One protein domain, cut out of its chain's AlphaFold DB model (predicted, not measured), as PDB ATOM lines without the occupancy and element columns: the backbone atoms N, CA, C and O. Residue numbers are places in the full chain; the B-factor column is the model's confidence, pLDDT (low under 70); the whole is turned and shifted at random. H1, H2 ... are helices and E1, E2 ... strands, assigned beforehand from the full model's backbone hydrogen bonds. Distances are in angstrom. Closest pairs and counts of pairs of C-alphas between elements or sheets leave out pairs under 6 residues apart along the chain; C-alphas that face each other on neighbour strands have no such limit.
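What this domain is: This is residues 21 to 101 of the 258 residues of an uncharacterized protein of Oryza meyeriana var. granulata (UniProt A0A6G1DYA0). A small two-strand hairpin, E1 and E2, lies far out at one end of a stretched link, residues 34 to 41, and the five short helices H1 to H5 follow one another round a loose, open ring at the other end. The hairpin and its link make much of the length, and the last residues, 94 to 101, turn back from H5 into the ring. The printed part has 81 residues, with two named strands, E1 and E2, antiparallel, then five named helices, H1 to H5. The class is mostly helix, though under half of the residues are in named elements. The whole is extended, with a radius of gyration of the C-alphas of 20.5 A, and a rod in outline, spanning 63 by 31 by 22 A.

Where its parts are: Strand E1, residues 23 to 26, begins with C-alpha 23 at (112.577, 122.179, 105.488) and is 8.9 A long. Strand E2, residues 30 to 33, is 9.5 A long. Helix H1, residues 42 to 49, begins with C-alpha 42 at (96.673, 121.584, 126.510) and is 10.9 A long. H2 holds residues 53 to 59 and H3 residues 61 to 64. H4, residues 80 to 88, is the longest helix, at 12.2 A. H5, residues 90 to 93, ends with C-alpha 93 at (84.235, 129.514, 139.582).

How they stand to each other: E1 and E2 form a hairpin with a tight link, antiparallel at 145 degrees between their directions. The C-alphas of Trp 23 and Pro 33 face each other at 4.5 A, and N 24 and O 32 are within hydrogen-bond range at 2.8 A. E1 is apart from H1, and both strands are apart from H2, H3, H4 and H5. H1 and H2 only just touch, with 3 pairs of C-alphas within 8 A, and only at the corner by their link. Their closest C-alphas, those of Met 49 and Ile 55, are 5.7 A apart. They stand at a steep tilt of 52 degrees, opposite ways. H2 and H3 meet only through their link. H3 and H4 are apart. H4 and H5 are close but not clearly touching, their closest C-alphas, those of Asp 86 and Ala 93, being 5.3 A apart. In H1, H2 and H4 every O i to N i+4 pair is within hydrogen-bond range; H3 and H5 are too short for such a pair, and their single O i to N i+3 pair is within range in H5 but not in H3.

The domain as a whole: The C-alphas farthest apart, those of Gly 28 and Glu 70, are 63.6 A apart. Residues 37 to 45, of which 42 to 45 belong to H1, stand free. The link from H3 to H4, residues 65 to 79, is long. The printed part has no cut. Its mean pLDDT is 80.2, and confidence is low, under 70, at residues 21 to 23 and 25 to 40.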
ATOM      1  N   SER A  21     108.182 117.467 105.253       64.00
ATOM      2  CA  SER A  21     109.566 117.872 105.500       64.00
ATOM      3  C   SER A  21     109.613 119.113 106.395       64.00
ATOM      4  O   SER A  21     108.937 120.113 106.156       64.00
ATOM      5  N   ARG A  22     110.484 119.081 107.409       61.88
ATOM      6  CA  ARG A  22     110.776 120.234 108.279       61.88
ATOM      7  C   ARG A  22     111.354 121.425 107.502       61.88
ATOM      8  O   ARG A  22     111.385 122.533 108.035       61.88
ATOM      9  N   TRP A  23     111.835 121.207 106.281       69.94
ATOM     10  CA  TRP A  23     112.577 122.179 105.488       69.94
ATOM     11  C   TRP A  23     111.855 122.486 104.180       69.94
ATOM     12  O   TRP A  23     111.442 121.569 103.468       69.94
ATOM     13  N   LYS A  24     111.782 123.772 103.836       70.25
ATOM     14  CA  LYS A  24     111.424 124.224 102.494       70.25
ATOM     15  C   LYS A  24     112.641 124.007 101.593       70.25
ATOM     16  O   LYS A  24     113.709 124.556 101.869       70.25
ATOM     17  N   ASN A  25     112.497 123.197 100.546       60.97
ATOM     18  CA  ASN A  25     113.539 123.057  99.533       60.97
ATOM     19  C   ASN A  25     113.557 124.323  98.671       60.97
ATOM     20  O   ASN A  25     112.603 124.609  97.955       60.97
ATOM     21  N   THR A  26     114.637 125.090  98.777       62.62
ATOM     22  CA  THR A  26     114.979 126.185  97.862       62.62
ATOM     23  C   THR A  26     116.326 125.856  97.237       62.62
ATOM     24  O   THR A  26     117.321 125.816  97.963       62.62
ATOM     25  N   ASP A  27     116.322 125.552  95.935       59.16
ATOM     26  CA  ASP A  27     117.455 125.399  95.002       59.16
ATOM     27  C   ASP A  27     118.804 124.973  95.610       59.16
ATOM     28  O   ASP A  27     119.846 125.582  95.367       59.16
ATOM     29  N   GLY A  28     118.793 123.929  96.447       60.88
ATOM     30  CA  GLY A  28     119.977 123.228  96.960       60.88
ATOM     31  C   GLY A  28     120.925 124.005  97.887       60.88
ATOM     32  O   GLY A  28     121.772 123.382  98.520       60.88
ATOM     33  N   ARG A  29     120.813 125.334  98.019       64.12
ATOM     34  CA  ARG A  29     121.854 126.149  98.684       64.12
ATOM     35  C   ARG A  29     121.560 126.514 100.139       64.12
ATOM     36  O   ARG A  29     122.501 126.762 100.889       64.12
ATOM     37  N   LYS A  30     120.293 126.552 100.575       59.28
ATOM     38  CA  LYS A  30     119.928 126.857 101.977       59.28
ATOM     39  C   LYS A  30     118.686 126.082 102.417       59.28
ATOM     40  O   LYS A  30     117.626 126.208 101.811       59.28
ATOM     41  N   LYS A  31     118.806 125.319 103.511       65.38
ATOM     42  CA  LYS A  31     117.673 124.655 104.177       65.38
ATOM     43  C   LYS A  31     116.950 125.676 105.057       65.38
ATOM     44  O   LYS A  31     117.419 125.999 106.146       65.38
ATOM     45  N   ILE A  32     115.820 126.198 104.586       64.88
ATOM     46  CA  ILE A  32     114.982 127.118 105.367       64.88
ATOM     47  C   ILE A  32     113.958 126.285 106.150       64.88
ATOM     48  O   ILE A  32     113.242 125.492 105.534       64.88
ATOM     49  N   PRO A  33     113.866 126.407 107.487       62.66
ATOM     50  CA  PRO A  33     112.880 125.660 108.256       62.66
ATOM     51  C   PRO A  33     111.468 126.137 107.901       62.66
ATOM     52  O   PRO A  33     111.192 127.336 107.840       62.66
ATOM     53  N   GLN A  34     110.562 125.192 107.671       64.12
ATOM     54  CA  GLN A  34     109.164 125.485 107.406       64.12
ATOM     55  C   GLN A  34     108.504 126.041 108.674       64.12
ATOM     56  O   GLN A  34     108.749 125.564 109.787       64.12
ATOM     57  N   LYS A  35     107.653 127.060 108.512       61.38
ATOM     58  CA  LYS A  35     106.838 127.587 109.611       61.38
ATOM     59  C   LYS A  35     105.795 126.530 109.969       61.38
ATOM     60  O   LYS A  35     104.861 126.305 109.209       61.38
ATOM     61  N   VAL A  36     105.983 125.861 111.104       58.25
ATOM     62  CA  VAL A  36     105.068 124.829 111.606       58.25
ATOM     63  C   VAL A  36     104.376 125.352 112.858       58.25
ATOM     64  O   VAL A  36     105.041 125.704 113.836       58.25
ATOM     65  N   LEU A  37     103.041 125.366 112.843       57.22
ATOM     66  CA  LEU A  37     102.248 125.557 114.050       57.22
ATOM     67  C   LEU A  37     102.378 124.292 114.899       57.22
ATOM     68  O   LEU A  37     101.899 123.221 114.530       57.22
ATOM     69  N   ARG A  38     103.067 124.395 116.034       62.22
ATOM     70  CA  ARG A  38     103.174 123.274 116.968       62.22
ATOM     71  C   ARG A  38     101.887 123.202 117.773       62.22
ATOM     72  O   ARG A  38     101.647 124.066 118.614       62.22
ATOM     73  N   HIS A  39     101.078 122.176 117.521       63.06
ATOM     74  CA  HIS A  39      99.936 121.878 118.373       63.06
ATOM     75  C   HIS A  39     100.448 121.534 119.770       63.06
ATOM     76  O   HIS A  39     101.212 120.587 119.960       63.06
ATOM     77  N   PHE A  40     100.053 122.350 120.739       65.31
ATOM     78  CA  PHE A  40     100.386 122.147 122.129       65.31
ATOM     79  C   PHE A  40      99.199 121.436 122.803       65.31
ATOM     80  O   PHE A  40      98.178 122.092 123.007       65.31
ATOM     81  N   PRO A  41      99.267 120.124 123.123       76.94
ATOM     82  CA  PRO A  41      98.124 119.420 123.699       76.94
ATOM     83  C   PRO A  41      97.888 119.920 125.130       76.94
ATOM     84  O   PRO A  41      98.531 119.484 126.091       76.94
ATOM     85  N   LEU A  42      96.971 120.883 125.260       80.00
ATOM     86  CA  LEU A  42      96.673 121.584 126.510       80.00
ATOM     87  C   LEU A  42      96.049 120.643 127.539       80.00
ATOM     88  O   LEU A  42      96.513 120.586 128.676       80.00
ATOM     89  N   ILE A  43      95.053 119.854 127.128       81.94
ATOM     90  CA  ILE A  43      94.284 118.990 128.033       81.94
ATOM     91  C   ILE A  43      95.194 117.995 128.782       81.94
ATOM     92  O   ILE A  43      95.151 117.981 130.014       81.94
ATOM     93  N   PRO A  44      96.082 117.216 128.124       85.38
ATOM     94  CA  PRO A  44      96.987 116.310 128.834       85.38
ATOM     95  C   PRO A  44      97.966 117.021 129.772       85.38
ATOM     96  O   PRO A  44      98.331 116.473 130.811       85.38
ATOM     97  N   ARG A  45      98.403 118.243 129.440       84.69
ATOM     98  CA  ARG A  45      99.285 119.008 130.332       84.69
ATOM     99  C   ARG A  45      98.575 119.481 131.587       84.69
ATOM    100  O   ARG A  45      99.136 119.316 132.664       84.69
ATOM    101  N   LEU A  46      97.368 120.020 131.452       85.75
ATOM    102  CA  LEU A  46      96.580 120.460 132.601       85.75
ATOM    103  C   LEU A  46      96.267 119.275 133.521       85.75
ATOM    104  O   LEU A  46      96.452 119.381 134.727       85.75
ATOM    105  N   LYS A  47      95.933 118.104 132.958       87.06
ATOM    106  CA  LYS A  47      95.769 116.865 133.739       87.06
ATOM    107  C   LYS A  47      97.032 116.496 134.528       87.06
ATOM    108  O   LYS A  47      96.934 116.162 135.703       87.06
ATOM    109  N   ARG A  48      98.224 116.611 133.926       88.38
ATOM    110  CA  ARG A  48      99.498 116.342 134.623       88.38
ATOM    111  C   ARG A  48      99.796 117.314 135.765       88.38
ATOM    112  O   ARG A  48     100.437 116.901 136.724       88.38
ATOM    113  N   MET A  49      99.338 118.566 135.700       85.50
ATOM    114  CA  MET A  49      99.532 119.519 136.805       85.50
ATOM    115  C   MET A  49      98.858 119.034 138.092       85.50
ATOM    116  O   MET A  49      99.421 119.185 139.170       85.50
ATOM    117  N   PHE A  50      97.705 118.374 137.972       87.56
ATOM    118  CA  PHE A  50      96.986 117.808 139.112       87.56
ATOM    119  C   PHE A  50      97.482 116.421 139.545       87.56
ATOM    120  O   PHE A  50      96.995 115.894 140.539       87.56
ATOM    121  N   ALA A  51      98.458 115.831 138.843       90.19
ATOM    122  CA  ALA A  51      99.041 114.544 139.228       90.19
ATOM    123  C   ALA A  51     100.037 114.666 140.397       90.19
ATOM    124  O   ALA A  51     100.248 113.705 141.129       90.19
ATOM    125  N   SER A  52     100.650 115.841 140.585       90.81
ATOM    126  CA  SER A  52     101.553 116.118 141.708       90.81
ATOM    127  C   SER A  52     100.839 116.946 142.769       90.81
ATOM    128  O   SER A  52     100.306 118.010 142.457       90.81
ATOM    129  N   LYS A  53     100.890 116.508 144.035       89.69
ATOM    130  CA  LYS A  53     100.256 117.208 145.166       89.69
ATOM    131  C   LYS A  53     100.696 118.672 145.261       89.69
ATOM    132  O   LYS A  53      99.856 119.558 145.364       89.69
ATOM    133  N   LYS A  54     102.004 118.930 145.161       90.19
ATOM    134  CA  LYS A  54     102.567 120.286 145.259       90.19
ATOM    135  C   LYS A  54     102.020 121.208 144.161       90.19
ATOM    136  O   LYS A  54     101.555 122.303 144.451       90.19
ATOM    137  N   ILE A  55     102.033 120.740 142.913       87.88
ATOM    138  CA  ILE A  55     101.585 121.529 141.755       87.88
ATOM    139  C   ILE A  55     100.060 121.714 141.779       87.88
ATOM    140  O   ILE A  55      99.565 122.774 141.410       87.88
ATOM    141  N   ALA A  56      99.309 120.718 142.253       88.81
ATOM    142  CA  ALA A  56      97.864 120.822 142.429       88.81
ATOM    143  C   ALA A  56      97.488 121.917 143.443       88.81
ATOM    144  O   ALA A  56      96.595 122.719 143.171       88.81
ATOM    145  N   GLU A  57      98.193 121.989 144.579       89.50
ATOM    146  CA  GLU A  57      97.992 123.051 145.573       89.50
ATOM    147  C   GLU A  57      98.318 124.441 145.007       89.50
ATOM    148  O   GLU A  57      97.585 125.397 145.261       89.50
ATOM    149  N   GLU A  58      99.393 124.561 144.224       87.25
ATOM    150  CA  GLU A  58      99.764 125.806 143.541       87.25
ATOM    151  C   GLU A  58      98.712 126.214 142.495       87.25
ATOM    152  O   GLU A  58      98.317 127.377 142.433       87.25
ATOM    153  N   ALA A  59      98.182 125.266 141.715       86.62
ATOM    154  CA  ALA A  59      97.150 125.536 140.711       86.62
ATOM    155  C   ALA A  59      95.839 126.057 141.334       86.62
ATOM    156  O   ALA A  59      95.158 126.896 140.743       86.62
ATOM    157  N   GLN A  60      95.509 125.603 142.544       89.00
ATOM    158  CA  GLN A  60      94.309 125.998 143.294       89.00
ATOM    159  C   GLN A  60      94.512 127.250 144.163       89.00
ATOM    160  O   GLN A  60      93.563 127.749 144.780       89.00
ATOM    161  N   LEU A  61      95.738 127.783 144.218       86.31
ATOM    162  CA  LEU A  61      96.112 128.889 145.101       86.31
ATOM    163  C   LEU A  61      95.254 130.138 144.876       86.31
ATOM    164  O   LEU A  61      94.892 130.808 145.841       86.31
ATOM    165  N   HIS A  62      94.848 130.382 143.627       84.94
ATOM    166  CA  HIS A  62      94.001 131.504 143.220       84.94
ATOM    167  C   HIS A  62      92.650 131.578 143.961       84.94
ATOM    168  O   HIS A  62      92.054 132.655 144.029       84.94
ATOM    169  N   LYS A  63      92.168 130.454 144.514       85.44
ATOM    170  CA  LYS A  63      90.907 130.366 145.261       85.44
ATOM    171  C   LYS A  63      91.108 129.967 146.723       85.44
ATOM    172  O   LYS A  63      90.492 130.580 147.584       85.44
ATOM    173  N   LEU A  64      91.942 128.960 147.006       86.38
ATOM    174  CA  LEU A  64      92.007 128.338 148.339       86.38
ATOM    175  C   LEU A  64      92.913 129.069 149.339       86.38
ATOM    176  O   LEU A  64      92.602 129.105 150.523       86.38
ATOM    177  N   LYS A  65      94.046 129.620 148.888       83.25
ATOM    178  CA  LYS A  65      95.047 130.259 149.770       83.25
ATOM    179  C   LYS A  65      95.092 131.789 149.617       83.25
ATOM    180  O   LYS A  65      95.787 132.459 150.376       83.25
ATOM    181  N   ARG A  66      94.368 132.344 148.641       83.75
ATOM    182  CA  ARG A  66      94.361 133.776 148.312       83.75
ATOM    183  C   ARG A  66      93.615 134.599 149.367       83.75
ATOM    184  O   ARG A  66      92.485 134.271 149.715       83.75
ATOM    185  N   LYS A  67      94.215 135.713 149.796       82.25
ATOM    186  CA  LYS A  67      93.564 136.759 150.599       82.25
ATOM    187  C   LYS A  67      93.544 138.058 149.783       82.25
ATOM    188  O   LYS A  67      94.624 138.582 149.528       82.25
ATOM    189  N   PRO A  68      92.378 138.530 149.305       77.88
ATOM    190  CA  PRO A  68      92.299 139.798 148.585       77.88
ATOM    191  C   PRO A  68      92.669 140.955 149.515       77.88
ATOM    192  O   PRO A  68      92.203 141.005 150.652       77.88
ATOM    193  N   VAL A  69      93.486 141.877 149.017       82.88
ATOM    194  CA  VAL A  69      93.756 143.170 149.654       82.88
ATOM    195  C   VAL A  69      92.947 144.215 148.894       82.88
ATOM    196  O   VAL A  69      92.951 144.223 147.660       82.88
ATOM    197  N   GLU A  70      92.197 145.060 149.601       77.50
ATOM    198  CA  GLU A  70      91.434 146.123 148.944       77.50
ATOM    199  C   GLU A  70      92.381 147.137 148.287       77.50
ATOM    200  O   GLU A  70      93.410 147.496 148.851       77.50
ATOM    201  N   ASN A  71      92.027 147.592 147.082       78.62
ATOM    202  CA  ASN A  71      92.781 148.565 146.275       78.62
ATOM    203  C   ASN A  71      94.180 148.137 145.783       78.62
ATOM    204  O   ASN A  71      94.883 148.959 145.195       78.62
ATOM    205  N   GLU A  72      94.562 146.862 145.905       81.75
ATOM    206  CA  GLU A  72      95.826 146.338 145.366       81.75
ATOM    207  C   GLU A  72      95.629 145.091 144.488       81.75
ATOM    208  O   GLU A  72      94.884 144.167 144.815       81.75
ATOM    209  N   LEU A  73      96.342 145.027 143.357       80.12
ATOM    210  CA  LEU A  73      96.370 143.849 142.480       80.12
ATOM    211  C   LEU A  73      97.442 142.857 142.951       80.12
ATOM    212  O   LEU A  73      98.510 142.741 142.352       80.12
ATOM    213  N   SER A  74      97.145 142.136 144.031       80.31
ATOM    214  CA  SER A  74      98.058 141.150 144.632       80.31
ATOM    215  C   SER A  74      98.196 139.857 143.812       80.31
ATOM    216  O   SER A  74      99.235 139.197 143.831       80.31
ATOM    217  N   HIS A  75      97.150 139.488 143.067       81.38
ATOM    218  CA  HIS A  75      97.092 138.282 142.247       81.38
ATOM    219  C   HIS A  75      96.385 138.573 140.912       81.38
ATOM    220  O   HIS A  75      95.442 139.360 140.882       81.38
ATOM    221  N   PRO A  76      96.706 137.877 139.801       79.19
ATOM    222  CA  PRO A  76      95.979 138.033 138.531       79.19
ATOM    223  C   PRO A  76      94.455 137.816 138.609       79.19
ATOM    224  O   PRO A  76      93.715 138.292 137.754       79.19
ATOM    225  N   ALA A  77      93.989 137.115 139.646       82.25
ATOM    226  CA  ALA A  77      92.568 136.880 139.917       82.25
ATOM    227  C   ALA A  77      91.850 138.104 140.521       82.25
ATOM    228  O   ALA A  77      90.624 138.118 140.571       82.25
ATOM    229  N   ASP A  78      92.594 139.120 140.976       84.19
ATOM    230  CA  ASP A  78      92.048 140.400 141.453       84.19
ATOM    231  C   ASP A  78      91.614 141.326 140.313       84.19
ATOM    232  O   ASP A  78      90.865 142.277 140.543       84.19
ATOM    233  N   GLY A  79      92.071 141.045 139.088       84.44
ATOM    234  CA  GLY A  79      91.737 141.833 137.912       84.44
ATOM    235  C   GLY A  79      90.245 141.790 137.583       84.44
ATOM    236  O   GLY A  79      89.592 140.753 137.707       84.44
ATOM    237  N   GLU A  80      89.720 142.912 137.092       84.38
ATOM    238  CA  GLU A  80      88.294 143.075 136.785       84.38
ATOM    239  C   GLU A  80      87.786 142.027 135.781       84.38
ATOM    240  O   GLU A  80      86.745 141.412 135.985       84.38
ATOM    241  N   ALA A  81      88.587 141.719 134.756       84.31
ATOM    242  CA  ALA A  81      88.255 140.694 133.765       84.31
ATOM    243  C   ALA A  81      88.067 139.293 134.381       84.31
ATOM    244  O   ALA A  81      87.255 138.501 133.904       84.31
ATOM    245  N   TRP A  82      88.813 138.972 135.443       86.56
ATOM    246  CA  TRP A  82      88.677 137.704 136.162       86.56
ATOM    247  C   TRP A  82      87.415 137.684 137.027       86.56
ATOM    248  O   TRP A  82      86.685 136.694 137.014       86.56
ATOM    249  N   LYS A  83      87.121 138.789 137.723       88.00
ATOM    250  CA  LYS A  83      85.899 138.943 138.529       88.00
ATOM    251  C   LYS A  83      84.640 138.860 137.668       88.00
ATOM    252  O   LYS A  83      83.692 138.164 138.026       88.00
ATOM    253  N   GLU A  84      84.645 139.517 136.510       89.88
ATOM    254  CA  GLU A  84      83.535 139.464 135.560       89.88
ATOM    255  C   GLU A  84      83.315 138.045 135.019       89.88
ATOM    256  O   GLU A  84      82.175 137.579 134.949       89.88
ATOM    257  N   PHE A  85      84.394 137.330 134.683       87.75
ATOM    258  CA  PHE A  85      84.306 135.936 134.248       87.75
ATOM    259  C   PHE A  85      83.711 135.037 135.340       87.75
ATOM    260  O   PHE A  85      82.844 134.215 135.046       87.75
ATOM    261  N   ASP A  86      84.134 135.214 136.592       89.38
ATOM    262  CA  ASP A  86      83.622 134.440 137.726       89.38
ATOM    263  C   ASP A  86      82.144 134.724 138.004       89.38
ATOM    264  O   ASP A  86      81.393 133.788 138.278       89.38
ATOM    265  N   ARG A  87      81.709 135.983 137.851       91.25
ATOM    266  CA  ARG A  87      80.292 136.375 137.933       91.25
ATOM    267  C   ARG A  87      79.465 135.759 136.805       91.25
ATOM    268  O   ARG A  87      78.329 135.354 137.019       91.25
ATOM    269  N   LYS A  88      80.019 135.685 135.592       94.25
ATOM    270  CA  LYS A  88      79.319 135.120 134.430       94.25
ATOM    271  C   LYS A  88      79.225 133.592 134.481       94.25
ATOM    272  O   LYS A  88      78.238 133.027 134.020       94.25
ATOM    273  N   TYR A  89      80.244 132.924 135.017       91.06
ATOM    274  CA  TYR A  89      80.347 131.466 135.054       91.06
ATOM    275  C   TYR A  89      80.546 130.958 136.484       91.06
ATOM    276  O   TYR A  89      81.550 130.317 136.802       91.06
ATOM    277  N   GLU A  90      79.560 131.193 137.349       90.50
ATOM    278  CA  GLU A  90      79.640 130.802 138.762       90.50
ATOM    279  C   GLU A  90      79.874 129.300 138.957       90.50
ATOM    280  O   GLU A  90      80.654 128.893 139.816       90.50
ATOM    281  N   TRP A  91      79.232 128.457 138.141       92.31
ATOM    282  CA  TRP A  91      79.412 127.002 138.187       92.31
ATOM    283  C   TRP A  91      80.872 126.595 137.944       92.31
ATOM    284  O   TRP A  91      81.359 125.644 138.549       92.31
ATOM    285  N   PHE A  92      81.585 127.348 137.104       88.94
ATOM    286  CA  PHE A  92      82.999 127.140 136.822       88.94
ATOM    287  C   PHE A  92      83.868 127.716 137.946       88.94
ATOM    288  O   PHE A  92      84.856 127.105 138.342       88.94
ATOM    289  N   ALA A  93      83.488 128.862 138.510       88.44
ATOM    290  CA  ALA A  93      84.235 129.514 139.582       88.44
ATOM    291  C   ALA A  93      84.135 128.826 140.951       88.44
ATOM    292  O   ALA A  93      84.977 129.074 141.822       88.44
ATOM    293  N   LYS A  94      83.128 127.965 141.144       88.88
ATOM    294  CA  LYS A  94      82.943 127.169 142.366       88.88
ATOM    295  C   LYS A  94      84.052 126.135 142.575       88.88
ATOM    296  O   LYS A  94      84.466 125.931 143.712       88.88
ATOM    297  N   ASP A  95      84.557 125.510 141.512       90.75
ATOM    298  CA  ASP A  95      85.621 124.509 141.624       90.75
ATOM    299  C   ASP A  95      87.009 125.155 141.483       90.75
ATOM    300  O   ASP A  95      87.376 125.669 140.428       90.75
ATOM    301  N   ALA A  96      87.818 125.088 142.544       87.81
ATOM    302  CA  ALA A  96      89.185 125.615 142.554       87.81
ATOM    303  C   ALA A  96      90.138 124.876 141.592       87.81
ATOM    304  O   ALA A  96      91.223 125.376 141.298       87.81
ATOM    305  N   ARG A  97      89.764 123.690 141.092       87.88
ATOM    306  CA  ARG A  97      90.531 122.935 140.083       87.88
ATOM    307  C   ARG A  97      90.376 123.508 138.677       87.88
ATOM    308  O   ARG A  97      91.147 123.154 137.785       87.88
ATOM    309  N   ASN A  98      89.406 124.392 138.466       89.38
ATOM    310  CA  ASN A  98      89.169 124.998 137.169       89.38
ATOM    311  C   ASN A  98      90.208 126.090 136.878       89.38
ATOM    312  O   ASN A  98      90.237 127.153 137.501       89.38
ATOM    313  N   ILE A  99      91.079 125.818 135.903       84.75
ATOM    314  CA  ILE A  99      92.161 126.718 135.491       84.75
ATOM    315  C   ILE A  99      91.666 127.641 134.374       84.75
ATOM    316  O   ILE A  99      91.140 127.180 133.361       84.75
ATOM    317  N   ARG A 100      91.896 128.950 134.526       84.00
ATOM    318  CA  ARG A 100      91.642 129.957 133.485       84.00
ATOM    319  C   ARG A 100      92.960 130.323 132.816       84.00
ATOM    320  O   ARG A 100      93.932 130.650 133.493       84.00
ATOM    321  N   LEU A 101      92.986 130.278 131.490       79.50
ATOM    322  CA  LEU A 101      94.147 130.664 130.693       79.50
ATOM    323  C   LEU A 101      93.842 131.986 129.987       79.50
ATOM    324  O   LEU A 101      92.966 132.045 129.128       79.50
TER     325      LEU A 101